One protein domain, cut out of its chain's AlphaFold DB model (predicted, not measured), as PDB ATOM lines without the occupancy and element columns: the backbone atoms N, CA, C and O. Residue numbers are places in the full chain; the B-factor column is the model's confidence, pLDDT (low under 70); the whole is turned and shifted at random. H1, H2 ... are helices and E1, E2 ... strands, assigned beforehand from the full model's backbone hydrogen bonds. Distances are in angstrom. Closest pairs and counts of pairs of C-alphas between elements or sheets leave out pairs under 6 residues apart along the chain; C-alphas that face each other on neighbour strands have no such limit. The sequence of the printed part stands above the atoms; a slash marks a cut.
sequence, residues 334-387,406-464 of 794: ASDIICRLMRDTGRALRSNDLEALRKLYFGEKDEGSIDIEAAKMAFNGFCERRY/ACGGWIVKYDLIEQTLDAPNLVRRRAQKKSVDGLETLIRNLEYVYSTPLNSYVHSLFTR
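AT A GLANCE: This is residues 334 to 387 and 406 to 464 of the 794 residues of an uncharacterized protein of Gibberella fujikuroi (UniProt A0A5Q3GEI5). A rounded clump of helices is built around the long helix H1: H2 folds back along one end of it, while H3 and H4 cross it. The hairpin of H5 and H6 covers one side, H6 packing on H2 and H3, and H7 sits at the margin, touching no helix. The 113 printed residues run H1, H2, H3, E1, H4, H5, H6, H7, mostly helix with one named strand. The whole is compact, with a radius of gyration of the C-alphas of 13.5 A and spans of 41 by 34 by 25 A.

IN THESE COORDINATES: H1, residues 334 to 350, begins at C-alpha 334 (36.955, 42.434, 18.739) and is 24.1 A long. H2 is residues 354 to 362; H3, residues 372 to 383, is 16.4 A. E1 is residues 410 to 413, H4 414 to 421, H5 423 to 431. H6, residues 439 to 450, is 16.4 A; H7, residues 458 to 464, ends at C-alpha 464 (17.767, 40.612, 36.453).

HOW THE PARTS SIT: H1 is the hub, and the helix packing is part aligned, part crossed. H1 touches H4 about perpendicular at 87 degrees, closest C-alphas Gly 346 and Leu 416, 4.1 A. Its residues 334 to 338 alone touch H3, at 79 degrees, Ala 334 and Ala 378 closest by C-alphas, 4.6 A. H1 and H2 form a hairpin, at a shallow tilt of 26 degrees; so do H5 and H6, at 17 degrees. E1 pairs with no named strand, but residues 406 to 407 pair antiparallel with its residues 410 to 411. Every O i to N i+4 pair is within hydrogen-bond range in H1, H2, H3, H5, H6 and H7; in H4, 3 of 4.

THE WHOLE: Residues 388 to 405 are not printed; C-alphas 387 and 406 are 11.1 A apart. No link printed whole is long. The pLDDT is under 70 at residues 363 to 368, 433 to 435 and 454 to 455.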
ATOM      1  N   ALA A 334      37.465  43.353  17.724       93.69
ATOM      2  CA  ALA A 334      36.955  42.434  18.739       93.69
ATOM      3  C   ALA A 334      35.421  42.517  18.865       93.69
ATOM      4  O   ALA A 334      34.727  41.499  18.904       93.69
ATOM      5  N   SER A 335      34.863  43.729  18.866       94.31
ATOM      6  CA  SER A 335      33.419  43.967  18.884       94.31
ATOM      7  C   SER A 335      32.719  43.376  17.660       94.31
ATOM      8  O   SER A 335      31.635  42.802  17.792       94.31
ATOM      9  N   ASP A 336      33.361  43.451  16.491       95.00
ATOM     10  CA  ASP A 336      32.837  42.904  15.245       95.00
ATOM     11  C   ASP A 336      32.797  41.375  15.294       95.00
ATOM     12  O   ASP A 336      31.797  40.763  14.902       95.00
ATOM     13  N   ILE A 337      33.852  40.753  15.832       94.88
ATOM     14  CA  ILE A 337      33.914  39.307  16.063       94.88
ATOM     15  C   ILE A 337      32.756  38.869  16.960       94.88
ATOM     16  O   ILE A 337      31.956  38.020  16.555       94.88
ATOM     17  N   ILE A 338      32.634  39.446  18.157       95.50
ATOM     18  CA  ILE A 338      31.665  38.959  19.141       95.50
ATOM     19  C   ILE A 338      30.217  39.272  18.754       95.50
ATOM     20  O   ILE A 338      29.351  38.412  18.913       95.50
ATOM     21  N   CYS A 339      29.933  40.443  18.169       95.94
ATOM     22  CA  CYS A 339      28.581  40.778  17.714       95.94
ATOM     23  C   CYS A 339      28.123  39.863  16.571       95.94
ATOM     24  O   CYS A 339      26.967  39.428  16.546       95.94
ATOM     25  N   ARG A 340      29.030  39.530  15.641       95.00
ATOM     26  CA  ARG A 340      28.770  38.545  14.587       95.00
ATOM     27  C   ARG A 340      28.501  37.164  15.178       95.00
ATOM     28  O   ARG A 340      27.486  36.566  14.830       95.00
ATOM     29  N   LEU A 341      29.348  36.697  16.099       95.06
ATOM     30  CA  LEU A 341      29.183  35.397  16.758       95.06
ATOM     31  C   LEU A 341      27.856  35.307  17.509       95.06
ATOM     32  O   LEU A 341      27.092  34.384  17.262       95.06
ATOM     33  N   MET A 342      27.519  36.282  18.356       95.69
ATOM     34  CA  MET A 342      26.243  36.284  19.085       95.69
ATOM     35  C   MET A 342      25.032  36.268  18.145       95.69
ATOM     36  O   MET A 342      24.036  35.587  18.399       95.69
ATOM     37  N   ARG A 343      25.104  36.991  17.021       95.81
ATOM     38  CA  ARG A 343      24.048  36.963  16.007       95.81
ATOM     39  C   ARG A 343      23.930  35.583  15.359       95.81
ATOM     40  O   ARG A 343      22.815  35.088  15.200       95.81
ATOM     41  N   ASP A 344      25.043  35.000  14.934       94.88
ATOM     42  CA  ASP A 344      25.051  33.781  14.122       94.88
ATOM     43  C   ASP A 344      24.799  32.530  14.980       94.88
ATOM     44  O   ASP A 344      23.950  31.713  14.617       94.88
ATOM     45  N   THR A 345      25.390  32.453  16.174       94.88
ATOM     46  CA  THR A 345      25.114  31.424  17.189       94.88
ATOM     47  C   THR A 345      23.650  31.448  17.612       94.88
ATOM     48  O   THR A 345      22.966  30.426  17.528       94.88
ATOM     49  N   GLY A 346      23.112  32.623  17.956       95.12
ATOM     50  CA  GLY A 346      21.695  32.766  18.286       95.12
ATOM     51  C   GLY A 346      20.760  32.364  17.135       95.12
ATOM     52  O   GLY A 346      19.719  31.752  17.368       95.12
ATOM     53  N   ARG A 347      21.109  32.663  15.873       95.12
ATOM     54  CA  ARG A 347      20.301  32.276  14.695       95.12
ATOM     55  C   ARG A 347      20.303  30.770  14.467       95.12
ATOM     56  O   ARG A 347      19.241  30.202  14.193       95.12
ATOM     57  N   ALA A 348      21.467  30.139  14.586       93.12
ATOM     58  CA  ALA A 348      21.604  28.697  14.450       93.12
ATOM     59  C   ALA A 348      20.847  27.973  15.576       93.12
ATOM     60  O   ALA A 348      20.082  27.044  15.313       93.12
ATOM     61  N   LEU A 349      20.929  28.475  16.814       92.00
ATOM     62  CA  LEU A 349      20.124  27.975  17.928       92.00
ATOM     63  C   LEU A 349      18.621  28.169  17.688       92.00
ATOM     64  O   LEU A 349      17.861  27.221  17.881       92.00
ATOM     65  N   ARG A 350      18.149  29.315  17.199       91.19
ATOM     66  CA  ARG A 350      16.718  29.474  16.875       91.19
ATOM     67  C   ARG A 350      16.223  28.518  15.804       91.19
ATOM     68  O   ARG A 350      15.112  28.011  15.907       91.19
ATOM     69  N   SER A 351      17.057  28.263  14.806       91.12
ATOM     70  CA  SER A 351      16.713  27.407  13.666       91.12
ATOM     71  C   SER A 351      16.969  25.919  13.943       91.12
ATOM     72  O   SER A 351      16.752  25.089  13.066       91.12
ATOM     73  N   ASN A 352      17.418  25.574  15.159       87.31
ATOM     74  CA  ASN A 352      17.833  24.227  15.559       87.31
ATOM     75  C   ASN A 352      18.912  23.610  14.638       87.31
ATOM     76  O   ASN A 352      18.937  22.400  14.405       87.31
ATOM     77  N   ASP A 353      19.812  24.448  14.126       89.69
ATOM     78  CA  ASP A 353      20.884  24.063  13.212       89.69
ATOM     79  C   ASP A 353      22.192  23.812  13.979       89.69
ATOM     80  O   ASP A 353      23.075  24.667  14.081       89.69
ATOM     81  N   LEU A 354      22.297  22.619  14.571       86.50
ATOM     82  CA  LEU A 354      23.496  22.205  15.308       86.50
ATOM     83  C   LEU A 354      24.722  22.025  14.397       86.50
ATOM     84  O   LEU A 354      25.843  22.118  14.887       86.50
ATOM     85  N   GLU A 355      24.535  21.800  13.093       85.44
ATOM     86  CA  GLU A 355      25.650  21.636  12.153       85.44
ATOM     87  C   GLU A 355      26.267  22.989  11.786       85.44
ATOM     88  O   GLU A 355      27.490  23.104  11.733       85.44
ATOM     89  N   ALA A 356      25.453  24.036  11.615       88.38
ATOM     90  CA  ALA A 356      25.960  25.401  11.474       88.38
ATOM     91  C   ALA A 356      26.761  25.846  12.709       88.38
ATOM     92  O   ALA A 356      27.833  26.431  12.558       88.38
ATOM     93  N   LEU A 357      26.289  25.519  13.922       88.56
ATOM     94  CA  LEU A 357      27.052  25.759  15.156       88.56
ATOM     95  C   LEU A 357      28.358  24.975  15.171       88.56
ATOM     96  O   LEU A 357      29.406  25.543  15.466       88.56
ATOM     97  N   ARG A 358      28.309  23.683  14.828       86.44
ATOM     98  CA  ARG A 358      29.506  22.848  14.759       86.44
ATOM     99  C   ARG A 358      30.530  23.480  13.820       86.44
ATOM    100  O   ARG A 358      31.637  23.751  14.257       86.44
ATOM    101  N   LYS A 359      30.160  23.824  12.584       86.62
ATOM    102  CA  LYS A 359      31.067  24.478  11.621       86.62
ATOM    103  C   LYS A 359      31.660  25.781  12.153       86.62
ATOM    104  O   LYS A 359      32.859  26.002  12.004       86.62
ATOM    105  N   LEU A 360      30.851  26.597  12.832       89.12
ATOM    106  CA  LEU A 360      31.297  27.872  13.388       89.12
ATOM    107  C   LEU A 360      32.395  27.702  14.453       89.12
ATOM    108  O   LEU A 360      33.337  28.486  14.450       89.12
ATOM    109  N   TYR A 361      32.312  26.681  15.316       88.62
ATOM    110  CA  TYR A 361      33.241  26.465  16.443       88.62
ATOM    111  C   TYR A 361      34.221  25.284  16.270       88.62
ATOM    112  O   TYR A 361      34.983  24.996  17.195       88.62
ATOM    113  N   PHE A 362      34.181  24.575  15.134       76.44
ATOM    114  CA  PHE A 362      34.960  23.350  14.883       76.44
ATOM    115  C   PHE A 362      35.604  23.261  13.483       76.44
ATOM    116  O   PHE A 362      36.475  22.419  13.295       76.44
ATOM    117  N   GLY A 363      35.189  24.060  12.490       63.03
ATOM    118  CA  GLY A 363      35.704  23.934  11.113       63.03
ATOM    119  C   GLY A 363      37.196  24.274  10.953       63.03
ATOM    120  O   GLY A 363      37.813  24.866  11.841       63.03
ATOM    121  N   GLU A 364      37.785  23.943   9.801       59.56
ATOM    122  CA  GLU A 364      39.118  24.443   9.423       59.56
ATOM    123  C   GLU A 364      39.070  25.973   9.217       59.56
ATOM    124  O   GLU A 364      38.031  26.503   8.818       59.56
ATOM    125  N   LYS A 365      40.166  26.712   9.487       59.00
ATOM    126  CA  LYS A 365      40.185  28.194   9.372       59.00
ATOM    127  C   LYS A 365      39.738  28.688   7.982       59.00
ATOM    128  O   LYS A 365      39.128  29.751   7.880       59.00
ATOM    129  N   ASP A 366      39.963  27.884   6.945       55.59
ATOM    130  CA  ASP A 366      39.593  28.170   5.554       55.59
ATOM    131  C   ASP A 366      38.093  27.930   5.248       55.59
ATOM    132  O   ASP A 366      37.589  28.389   4.223       55.59
ATOM    133  N   GLU A 367      37.341  27.284   6.152       58.16
ATOM    134  CA  GLU A 367      35.884  27.061   6.057       58.16
ATOM    135  C   GLU A 367      35.049  28.109   6.825       58.16
ATOM    136  O   GLU A 367      33.823  27.996   6.920       58.16
ATOM    137  N   GLY A 368      35.688  29.152   7.369       65.94
ATOM    138  CA  GLY A 368      35.010  30.234   8.088       65.94
ATOM    139  C   GLY A 368      34.711  29.942   9.564       65.94
ATOM    140  O   GLY A 368      33.854  30.613  10.150       65.94
ATOM    141  N   SER A 369      35.407  28.971  10.168       79.94
ATOM    142  CA  SER A 369      35.372  28.733  11.614       79.94
ATOM    143  C   SER A 369      36.029  29.868  12.400       79.94
ATOM    144  O   SER A 369      36.847  30.635  11.884       79.94
ATOM    145  N   ILE A 370      35.640  30.008  13.665       86.81
ATOM    146  CA  ILE A 370      36.181  31.041  14.540       86.81
ATOM    147  C   ILE A 370      37.443  30.570  15.262       86.81
ATOM    148  O   ILE A 370      37.524  29.446  15.756       86.81
ATOM    149  N   ASP A 371      38.410  31.475  15.390       90.62
ATOM    150  CA  ASP A 371      39.498  31.318  16.347       90.62
ATOM    151  C   ASP A 371      38.948  31.452  17.783       90.62
ATOM    152  O   ASP A 371      38.465  32.516  18.181       90.62
ATOM    153  N   ILE A 372      38.970  30.349  18.537       91.44
ATOM    154  CA  ILE A 372      38.358  30.240  19.870       91.44
ATOM    155  C   ILE A 372      38.987  31.216  20.873       91.44
ATOM    156  O   ILE A 372      38.261  31.807  21.675       91.44
ATOM    157  N   GLU A 373      40.299  31.446  20.797       92.31
ATOM    158  CA  GLU A 373      40.976  32.396  21.686       92.31
ATOM    159  C   GLU A 373      40.592  33.835  21.344       92.31
ATOM    160  O   GLU A 373      40.249  34.616  22.234       92.31
ATOM    161  N   ALA A 374      40.541  34.177  20.053       93.00
ATOM    162  CA  ALA A 374      40.072  35.494  19.629       93.00
ATOM    163  C   ALA A 374      38.609  35.735  20.045       93.00
ATOM    164  O   ALA A 374      38.264  36.829  20.489       93.00
ATOM    165  N   ALA A 375      37.752  34.710  19.959       94.06
ATOM    166  CA  ALA A 375      36.364  34.784  20.410       94.06
ATOM    167  C   ALA A 375      36.253  35.008  21.926       94.06
ATOM    168  O   ALA A 375      35.452  35.836  22.360       94.06
ATOM    169  N   LYS A 376      37.073  34.312  22.725       94.06
ATOM    170  CA  LYS A 376      37.134  34.489  24.179       94.06
ATOM    171  C   LYS A 376      37.613  35.894  24.554       94.06
ATOM    172  O   LYS A 376      36.955  36.570  25.344       94.06
ATOM    173  N   MET A 377      38.697  36.379  23.947       94.06
ATOM    174  CA  MET A 377      39.182  37.747  24.173       94.06
ATOM    175  C   MET A 377      38.133  38.793  23.773       94.06
ATOM    176  O   MET A 377      37.886  39.741  24.516       94.06
ATOM    177  N   ALA A 378      37.453  38.589  22.643       95.50
ATOM    178  CA  ALA A 378      36.386  39.468  22.182       95.50
ATOM    179  C   ALA A 378      35.169  39.483  23.124       95.50
ATOM    180  O   ALA A 378      34.579  40.541  23.356       95.50
ATOM    181  N   PHE A 379      34.798  38.333  23.697       94.62
ATOM    182  CA  PHE A 379      33.739  38.256  24.703       94.62
ATOM    183  C   PHE A 379      34.132  38.931  26.022       94.62
ATOM    184  O   PHE A 379      33.314  39.654  26.593       94.62
ATOM    185  N   ASN A 380      35.380  38.770  26.474       92.50
ATOM    186  CA  ASN A 380      35.890  39.478  27.650       92.50
ATOM    187  C   ASN A 380      35.847  41.001  27.435       92.50
ATOM    188  O   ASN A 380      35.244  41.711  28.234       92.50
ATOM    189  N   GLY A 381      36.359  41.501  26.303       92.56
ATOM    190  CA  GLY A 381      36.305  42.931  25.978       92.56
ATOM    191  C   GLY A 381      34.876  43.468  25.826       92.56
ATOM    192  O   GLY A 381      34.599  44.619  26.155       92.56
ATOM    193  N   PHE A 382      33.928  42.635  25.381       92.88
ATOM    194  CA  PHE A 382      32.504  42.975  25.405       92.88
ATOM    195  C   PHE A 382      31.963  43.130  26.826       92.88
ATOM    196  O   PHE A 382      31.225  44.081  27.083       92.88
ATOM    197  N   CYS A 383      32.327  42.209  27.714       89.56
ATOM    198  CA  CYS A 383      31.930  42.171  29.116       89.56
ATOM    199  C   CYS A 383      32.507  43.329  29.946       89.56
ATOM    200  O   CYS A 383      31.842  43.835  30.844       89.56
ATOM    201  N   GLU A 384      33.709  43.791  29.608       87.75
ATOM    202  CA  GLU A 384      34.422  44.868  30.308       87.75
ATOM    203  C   GLU A 384      33.974  46.280  29.892       87.75
ATOM    204  O   GLU A 384      34.456  47.282  30.425       87.75
ATOM    205  N   ARG A 385      33.044  46.404  28.934       88.62
ATOM    206  CA  ARG A 385      32.545  47.719  28.513       88.62
ATOM    207  C   ARG A 385      31.848  48.434  29.668       88.62
ATOM    208  O   ARG A 385      30.932  47.892  30.281       88.62
ATOM    209  N   ARG A 386      32.188  49.717  29.853       87.00
ATOM    210  CA  ARG A 386      31.633  50.608  30.895       87.00
ATOM    211  C   ARG A 386      30.104  50.624  30.965       87.00
ATOM    212  O   ARG A 386      29.550  50.859  32.031       87.00
ATOM    213  N   TYR A 387      29.423  50.354  29.850       89.94
ATOM    214  CA  TYR A 387      27.965  50.226  29.801       89.94
ATOM    215  C   TYR A 387      27.422  49.231  30.827       89.94
ATOM    216  O   TYR A 387      26.462  49.538  31.526       89.94
ATOM    217  N   ALA A 406      23.523  47.627  20.570       95.75
ATOM    218  CA  ALA A 406      24.225  48.331  19.518       95.75
ATOM    219  C   ALA A 406      25.677  48.580  19.944       95.75
ATOM    220  O   ALA A 406      25.929  49.148  21.003       95.75
ATOM    221  N   CYS A 407      26.628  48.144  19.122       95.19
ATOM    222  CA  CYS A 407      28.058  48.323  19.358       95.19
ATOM    223  C   CYS A 407      28.747  48.552  18.013       95.19
ATOM    224  O   CYS A 407      28.691  47.694  17.128       95.19
ATOM    225  N   GLY A 408      29.308  49.747  17.822       91.00
ATOM    226  CA  GLY A 408      29.855  50.182  16.541       91.00
ATOM    227  C   GLY A 408      28.895  49.967  15.368       91.00
ATOM    228  O   GLY A 408      27.769  50.472  15.335       91.00
ATOM    229  N   GLY A 409      29.344  49.184  14.384       90.75
ATOM    230  CA  GLY A 409      28.568  48.850  13.190       90.75
ATOM    231  C   GLY A 409      27.401  47.885  13.429       90.75
ATOM    232  O   GLY A 409      26.549  47.739  12.548       90.75
ATOM    233  N   TRP A 410      27.289  47.264  14.601       94.81
ATOM    234  CA  TRP A 410      26.356  46.165  14.853       94.81
ATOM    235  C   TRP A 410      25.132  46.581  15.658       94.81
ATOM    236  O   TRP A 410      25.211  47.416  16.550       94.81
ATOM    237  N   ILE A 411      23.994  45.955  15.343       95.81
ATOM    238  CA  ILE A 411      22.786  45.956  16.176       95.81
ATOM    239  C   ILE A 411      22.302  44.507  16.258       95.81
ATOM    240  O   ILE A 411      21.853  43.939  15.258       95.81
ATOM    241  N   VAL A 412      22.411  43.900  17.438       96.19
ATOM    242  CA  VAL A 412      22.071  42.497  17.696       96.19
ATOM    243  C   VAL A 412      20.868  42.443  18.634       96.19
ATOM    244  O   VAL A 412      20.840  43.098  19.672       96.19
ATOM    245  N   LYS A 413      19.832  41.686  18.260       95.88
ATOM    246  CA  LYS A 413      18.624  41.531  19.085       95.88
ATOM    247  C   LYS A 413      18.944  40.755  20.362       95.88
ATOM    248  O   LYS A 413      19.658  39.759  20.294       95.88
ATOM    249  N   TYR A 414      18.361  41.168  21.488       92.81
ATOM    250  CA  TYR A 414      18.573  40.526  22.790       92.81
ATOM    251  C   TYR A 414      18.299  39.015  22.768       92.81
ATOM    252  O   TYR A 414      19.105  38.248  23.278       92.81
ATOM    253  N   ASP A 415      17.235  38.580  22.086       91.00
ATOM    254  CA  ASP A 415      16.847  37.167  21.987       91.00
ATOM    255  C   ASP A 415      17.934  36.262  21.368       91.00
ATOM    256  O   ASP A 415      17.951  35.056  21.605       91.00
ATOM    257  N   LEU A 416      18.825  36.806  20.526       94.94
ATOM    258  CA  LEU A 416      19.980  36.083  19.969       94.94
ATOM    259  C   LEU A 416      21.082  35.923  21.008       94.94
ATOM    260  O   LEU A 416      21.737  34.885  21.069       94.94
ATOM    261  N   ILE A 417      21.284  36.968  21.802       92.44
ATOM    262  CA  ILE A 417      22.356  37.062  22.784       92.44
ATOM    263  C   ILE A 417      22.016  36.176  23.976       92.44
ATOM    264  O   ILE A 417      22.839  35.360  24.362       92.44
ATOM    265  N   GLU A 418      20.780  36.245  24.475       89.56
ATOM    266  CA  GLU A 418      20.260  35.358  25.521       89.56
ATOM    267  C   GLU A 418      20.471  33.877  25.160       89.56
ATOM    268  O   GLU A 418      21.052  33.121  25.934       89.56
ATOM    269  N   GLN A 419      20.105  33.473  23.938       90.31
ATOM    270  CA  GLN A 419      20.335  32.101  23.466       90.31
ATOM    271  C   GLN A 419      21.812  31.748  23.348       90.31
ATOM    272  O   GLN A 419      22.190  30.613  23.609       90.31
ATOM    273  N   THR A 420      22.637  32.704  22.929       92.44
ATOM    274  CA  THR A 420      24.079  32.499  22.812       92.44
ATOM    275  C   THR A 420      24.718  32.268  24.181       92.44
ATOM    276  O   THR A 420      25.546  31.374  24.319       92.44
ATOM    277  N   LEU A 421      24.311  33.024  25.203       89.12
ATOM    278  CA  LEU A 421      24.829  32.855  26.560       89.12
ATOM    279  C   LEU A 421      24.340  31.548  27.212       89.12
ATOM    280  O   LEU A 421      25.103  30.922  27.939       89.12
ATOM    281  N   ASP A 422      23.126  31.076  26.894       87.94
ATOM    282  CA  ASP A 422      22.622  29.751  27.318       87.94
ATOM    283  C   ASP A 422      22.981  28.615  26.329       87.94
ATOM    284  O   ASP A 422      22.449  27.499  26.405       87.94
ATOM    285  N   ALA A 423      23.877  28.870  25.364       90.88
ATOM    286  CA  ALA A 423      24.178  27.927  24.286       90.88
ATOM    287  C   ALA A 423      24.625  26.541  24.790       90.88
ATOM    288  O   ALA A 423      24.084  25.557  24.276       90.88
ATOM    289  N   PRO A 424      25.518  26.404  25.796       88.69
ATOM    290  CA  PRO A 424      25.918  25.090  26.305       88.69
ATOM    291  C   PRO A 424      24.728  24.237  26.769       88.69
ATOM    292  O   PRO A 424      24.596  23.071  26.382       88.69
ATOM    293  N   ASN A 425      23.802  24.823  27.532       87.31
ATOM    294  CA  ASN A 425      22.630  24.115  28.052       87.31
ATOM    295  C   ASN A 425      21.617  23.796  26.946       87.31
ATOM    296  O   ASN A 425      21.034  22.707  26.920       87.31
ATOM    297  N   LEU A 426      21.396  24.722  26.008       88.44
ATOM    298  CA  LEU A 426      20.523  24.496  24.854       88.44
ATOM    299  C   LEU A 426      21.049  23.376  23.951       88.44
ATOM    300  O   LEU A 426      20.268  22.513  23.543       88.44
ATOM    301  N   VAL A 427      22.354  23.356  23.675       88.12
ATOM    302  CA  VAL A 427      23.000  22.315  22.867       88.12
ATOM    303  C   VAL A 427      22.901  20.957  23.563       88.12
ATOM    304  O   VAL A 427      22.415  20.017  22.934       88.12
ATOM    305  N   ARG A 428      23.226  20.856  24.864       87.38
ATOM    306  CA  ARG A 428      23.065  19.615  25.654       87.38
ATOM    307  C   ARG A 428      21.648  19.047  25.567       87.38
ATOM    308  O   ARG A 428      21.463  17.887  25.204       87.38
ATOM    309  N   ARG A 429      20.633  19.878  25.838       85.12
ATOM    310  CA  ARG A 429      19.213  19.469  25.795       85.12
ATOM    311  C   ARG A 429      18.778  18.974  24.413       85.12
ATOM    312  O   ARG A 429      17.927  18.095  24.309       85.12
ATOM    313  N   ARG A 430      19.330  19.537  23.337       83.12
ATOM    314  CA  ARG A 430      18.956  19.180  21.957       83.12
ATOM    315  C   ARG A 430      19.718  17.976  21.430       83.12
ATOM    316  O   ARG A 430      19.135  17.171  20.707       83.12
ATOM    317  N   ALA A 431      20.974  17.819  21.829       76.88
ATOM    318  CA  ALA A 431      21.793  16.678  21.451       76.88
ATOM    319  C   ALA A 431      21.265  15.351  22.026       76.88
ATOM    320  O   ALA A 431      21.411  14.312  21.390       76.88
ATOM    321  N   GLN A 432      20.522  15.387  23.143       75.06
ATOM    322  CA  GLN A 432      19.758  14.229  23.642       75.06
ATOM    323  C   GLN A 432      18.771  13.654  22.604       75.06
ATOM    324  O   GLN A 432      18.395  12.490  22.696       75.06
ATOM    325  N   LYS A 433      18.340  14.456  21.619       69.94
ATOM    326  CA  LYS A 433      17.383  14.057  20.573       69.94
ATOM    327  C   LYS A 433      18.037  13.765  19.218       69.94
ATOM    328  O   LYS A 433      17.386  13.186  18.352       69.94
ATOM    329  N   LYS A 434      19.289  14.184  19.003       68.31
ATOM    330  CA  LYS A 434      20.020  14.025  17.737       68.31
ATOM    331  C   LYS A 434      21.520  13.976  18.020       68.31
ATOM    332  O   LYS A 434      22.074  14.958  18.500       68.31
ATOM    333  N   SER A 435      22.164  12.857  17.687       67.31
ATOM    334  CA  SER A 435      23.619  12.715  17.819       67.31
ATOM    335  C   SER A 435      24.340  13.704  16.898       67.31
ATOM    336  O   SER A 435      23.964  13.854  15.731       67.31
ATOM    337  N   VAL A 436      25.350  14.387  17.435       70.62
ATOM    338  CA  VAL A 436      26.212  15.336  16.719       70.62
ATOM    339  C   VAL A 436      27.655  14.920  16.964       70.62
ATOM    340  O   VAL A 436      28.056  14.719  18.111       70.62
ATOM    341  N   ASP A 437      28.432  14.785  15.894       77.00
ATOM    342  CA  ASP A 437      29.859  14.489  16.001       77.00
ATOM    343  C   ASP A 437      30.617  15.672  16.631       77.00
ATOM    344  O   ASP A 437      30.310  16.834  16.359       77.00
ATOM    345  N   GLY A 438      31.582  15.394  17.509       80.00
ATOM    346  CA  GLY A 438      32.340  16.431  18.224       80.00
ATOM    347  C   GLY A 438      31.550  17.247  19.267       80.00
ATOM    348  O   GLY A 438      32.017  18.311  19.674       80.00
ATOM    349  N   LEU A 439      30.384  16.768  19.723       81.19
ATOM    350  CA  LEU A 439      29.488  17.471  20.659       81.19
ATOM    351  C   LEU A 439      30.175  17.978  21.938       81.19
ATOM    352  O   LEU A 439      30.002  19.140  22.297       81.19
ATOM    353  N   GLU A 440      30.952  17.132  22.619       82.31
ATOM    354  CA  GLU A 440      31.639  17.511  23.864       82.31
ATOM    355  C   GLU A 440      32.649  18.643  23.636       82.31
ATOM    356  O   GLU A 440      32.750  19.576  24.430       82.31
ATOM    357  N   THR A 441      33.355  18.613  22.504       85.38
ATOM    358  CA  THR A 441      34.272  19.692  22.115       85.38
ATOM    359  C   THR A 441      33.514  20.980  21.795       85.38
ATOM    360  O   THR A 441      33.942  22.045  22.230       85.38
ATOM    361  N   LEU A 442      32.379  20.902  21.090       87.62
ATOM    362  CA  LEU A 442      31.527  22.067  20.822       87.62
ATOM    363  C   LEU A 442      31.024  22.701  22.126       87.62
ATOM    364  O   LEU A 442      31.127  23.913  22.290       87.62
ATOM    365  N   ILE A 443      30.508  21.891  23.054       88.62
ATOM    366  CA  ILE A 443      30.032  22.359  24.362       88.62
ATOM    367  C   ILE A 443      31.176  23.024  25.128       88.62
ATOM    368  O   ILE A 443      31.014  24.158  25.567       88.62
ATOM    369  N   ARG A 444      32.344  22.376  25.210       88.62
ATOM    370  CA  ARG A 444      33.526  22.938  25.875       88.62
ATOM    371  C   ARG A 444      33.951  24.273  25.261       88.62
ATOM    372  O   ARG A 444      34.260  25.203  25.997       88.62
ATOM    373  N   ASN A 445      33.949  24.392  23.933       91.06
ATOM    374  CA  ASN A 445      34.294  25.639  23.248       91.06
ATOM    375  C   ASN A 445      33.271  26.747  23.542       91.06
ATOM    376  O   ASN A 445      33.665  27.881  23.798       91.06
ATOM    377  N   LEU A 446      31.972  26.432  23.544       91.69
ATOM    378  CA  LEU A 446      30.916  27.385  23.905       91.69
ATOM    379  C   LEU A 446      31.046  27.844  25.363       91.69
ATOM    380  O   LEU A 446      30.965  29.041  25.630       91.69
ATOM    381  N   GLU A 447      31.282  26.915  26.290       91.19
ATOM    382  CA  GLU A 447      31.511  27.223  27.707       91.19
ATOM    383  C   GLU A 447      32.755  28.079  27.899       91.19
ATOM    384  O   GLU A 447      32.722  29.054  28.643       91.19
ATOM    385  N   TYR A 448      33.838  27.760  27.191       91.44
ATOM    386  CA  TYR A 448      35.066  28.532  27.262       91.44
ATOM    387  C   TYR A 448      34.863  29.957  26.743       91.44
ATOM    388  O   TYR A 448      35.118  30.906  27.484       91.44
ATOM    389  N   VAL A 449      34.339  30.123  25.521       92.50
ATOM    390  CA  VAL A 449      34.142  31.438  24.886       92.50
ATOM    391  C   VAL A 449      33.202  32.323  25.702       92.50
ATOM    392  O   VAL A 449      33.526  33.486  25.924       92.50
ATOM    393  N   TYR A 450      32.071  31.782  26.166       90.94
ATOM    394  CA  TYR A 450      31.034  32.545  26.872       90.94
ATOM    395  C   TYR A 450      31.132  32.483  28.399       90.94
ATOM    396  O   TYR A 450      30.252  32.996  29.093       90.94
ATOM    397  N   SER A 451      32.209  31.909  28.943       86.06
ATOM    398  CA  SER A 451      32.516  32.048  30.367       86.06
ATOM    399  C   SER A 451      32.687  33.531  30.692       86.06
ATOM    400  O   SER A 451      33.512  34.227  30.095       86.06
ATOM    401  N   THR A 452      31.858  34.041  31.596       78.25
ATOM    402  CA  THR A 452      31.856  35.463  31.953       78.25
ATOM    403  C   THR A 452      33.081  35.759  32.827       78.25
ATOM    404  O   THR A 452      33.366  34.973  33.731       78.25
ATOM    405  N   PRO A 453      33.857  36.826  32.550       74.50
ATOM    406  CA  PRO A 453      34.930  37.257  33.443       74.50
ATOM    407  C   PRO A 453      34.412  37.484  34.863       74.50
ATOM    408  O   PRO A 453      33.298  37.969  35.032       74.50
ATOM    409  N   LEU A 454      35.241  37.202  35.872       64.81
ATOM    410  CA  LEU A 454      34.874  37.376  37.285       64.81
ATOM    411  C   LEU A 454      34.486  38.814  37.658       64.81
ATOM    412  O   LEU A 454      33.943  39.001  38.729       64.81
ATOM    413  N   ASN A 455      34.796  39.806  36.823       63.62
ATOM    414  CA  ASN A 455      34.539  41.236  37.010       63.62
ATOM    415  C   ASN A 455      33.514  41.799  36.001       63.62
ATOM    416  O   ASN A 455      33.573  42.983  35.661       63.62
ATOM    417  N   SER A 456      32.646  40.949  35.437       75.94
ATOM    418  CA  SER A 456      31.655  41.348  34.431       75.94
ATOM    419  C   SER A 456      30.219  41.241  34.926       75.94
ATOM    420  O   SER A 456      29.776  40.168  35.326       75.94
ATOM    421  N   TYR A 457      29.453  42.330  34.803       77.75
ATOM    422  CA  TYR A 457      28.055  42.414  35.259       77.75
ATOM    423  C   TYR A 457      27.021  41.962  34.225       77.75
ATOM    424  O   TYR A 457      25.812  42.000  34.465       77.75
ATOM    425  N   VAL A 458      27.473  41.507  33.054       83.31
ATOM    426  CA  VAL A 458      26.579  41.091  31.964       83.31
ATOM    427  C   VAL A 458      25.616  39.995  32.428       83.31
ATOM    428  O   VAL A 458      24.418  40.077  32.156       83.31
ATOM    429  N   HIS A 459      26.107  38.990  33.158       77.94
ATOM    430  CA  HIS A 459      25.274  37.870  33.598       77.94
ATOM    431  C   HIS A 459      24.225  38.293  34.637       77.94
ATOM    432  O   HIS A 459      23.047  37.945  34.498       77.94
ATOM    433  N   SER A 460      24.614  39.106  35.625       77.00
ATOM    434  CA  SER A 460      23.701  39.666  36.629       77.00
ATOM    435  C   SER A 460      22.592  40.512  36.006       77.00
ATOM    436  O   SER A 460      21.415  40.328  36.329       77.00
ATOM    437  N   LEU A 461      22.923  41.372  35.040       81.31
ATOM    438  CA  LEU A 461      21.936  42.179  34.320       81.31
ATOM    439  C   LEU A 461      20.928  41.312  33.545       81.31
ATOM    440  O   LEU A 461      19.727  41.594  33.522       81.31
ATOM    441  N   PHE A 462      21.400  40.240  32.910       81.94
ATOM    442  CA  PHE A 462      20.549  39.350  32.120       81.94
ATOM    443  C   PHE A 462      19.650  38.508  33.027       81.94
ATOM    444  O   PHE A 462      18.459  38.376  32.750       81.94
ATOM    445  N   THR A 463      20.185  38.030  34.150       78.50
ATOM    446  CA  THR A 463      19.419  37.364  35.213       78.50
ATOM    447  C   THR A 463      18.362  38.302  35.794       78.50
ATOM    448  O   THR A 463      17.218  37.906  36.007       78.50
ATOM    449  N   ARG A 464      18.701  39.582  35.986       82.06
ATOM    450  CA  ARG A 464      17.767  40.612  36.453       82.06
ATOM    451  C   ARG A 464      16.616  40.835  35.488       82.06
ATOM    452  O   ARG A 464      15.463  40.867  35.914       82.06
TER     453      ARG A 464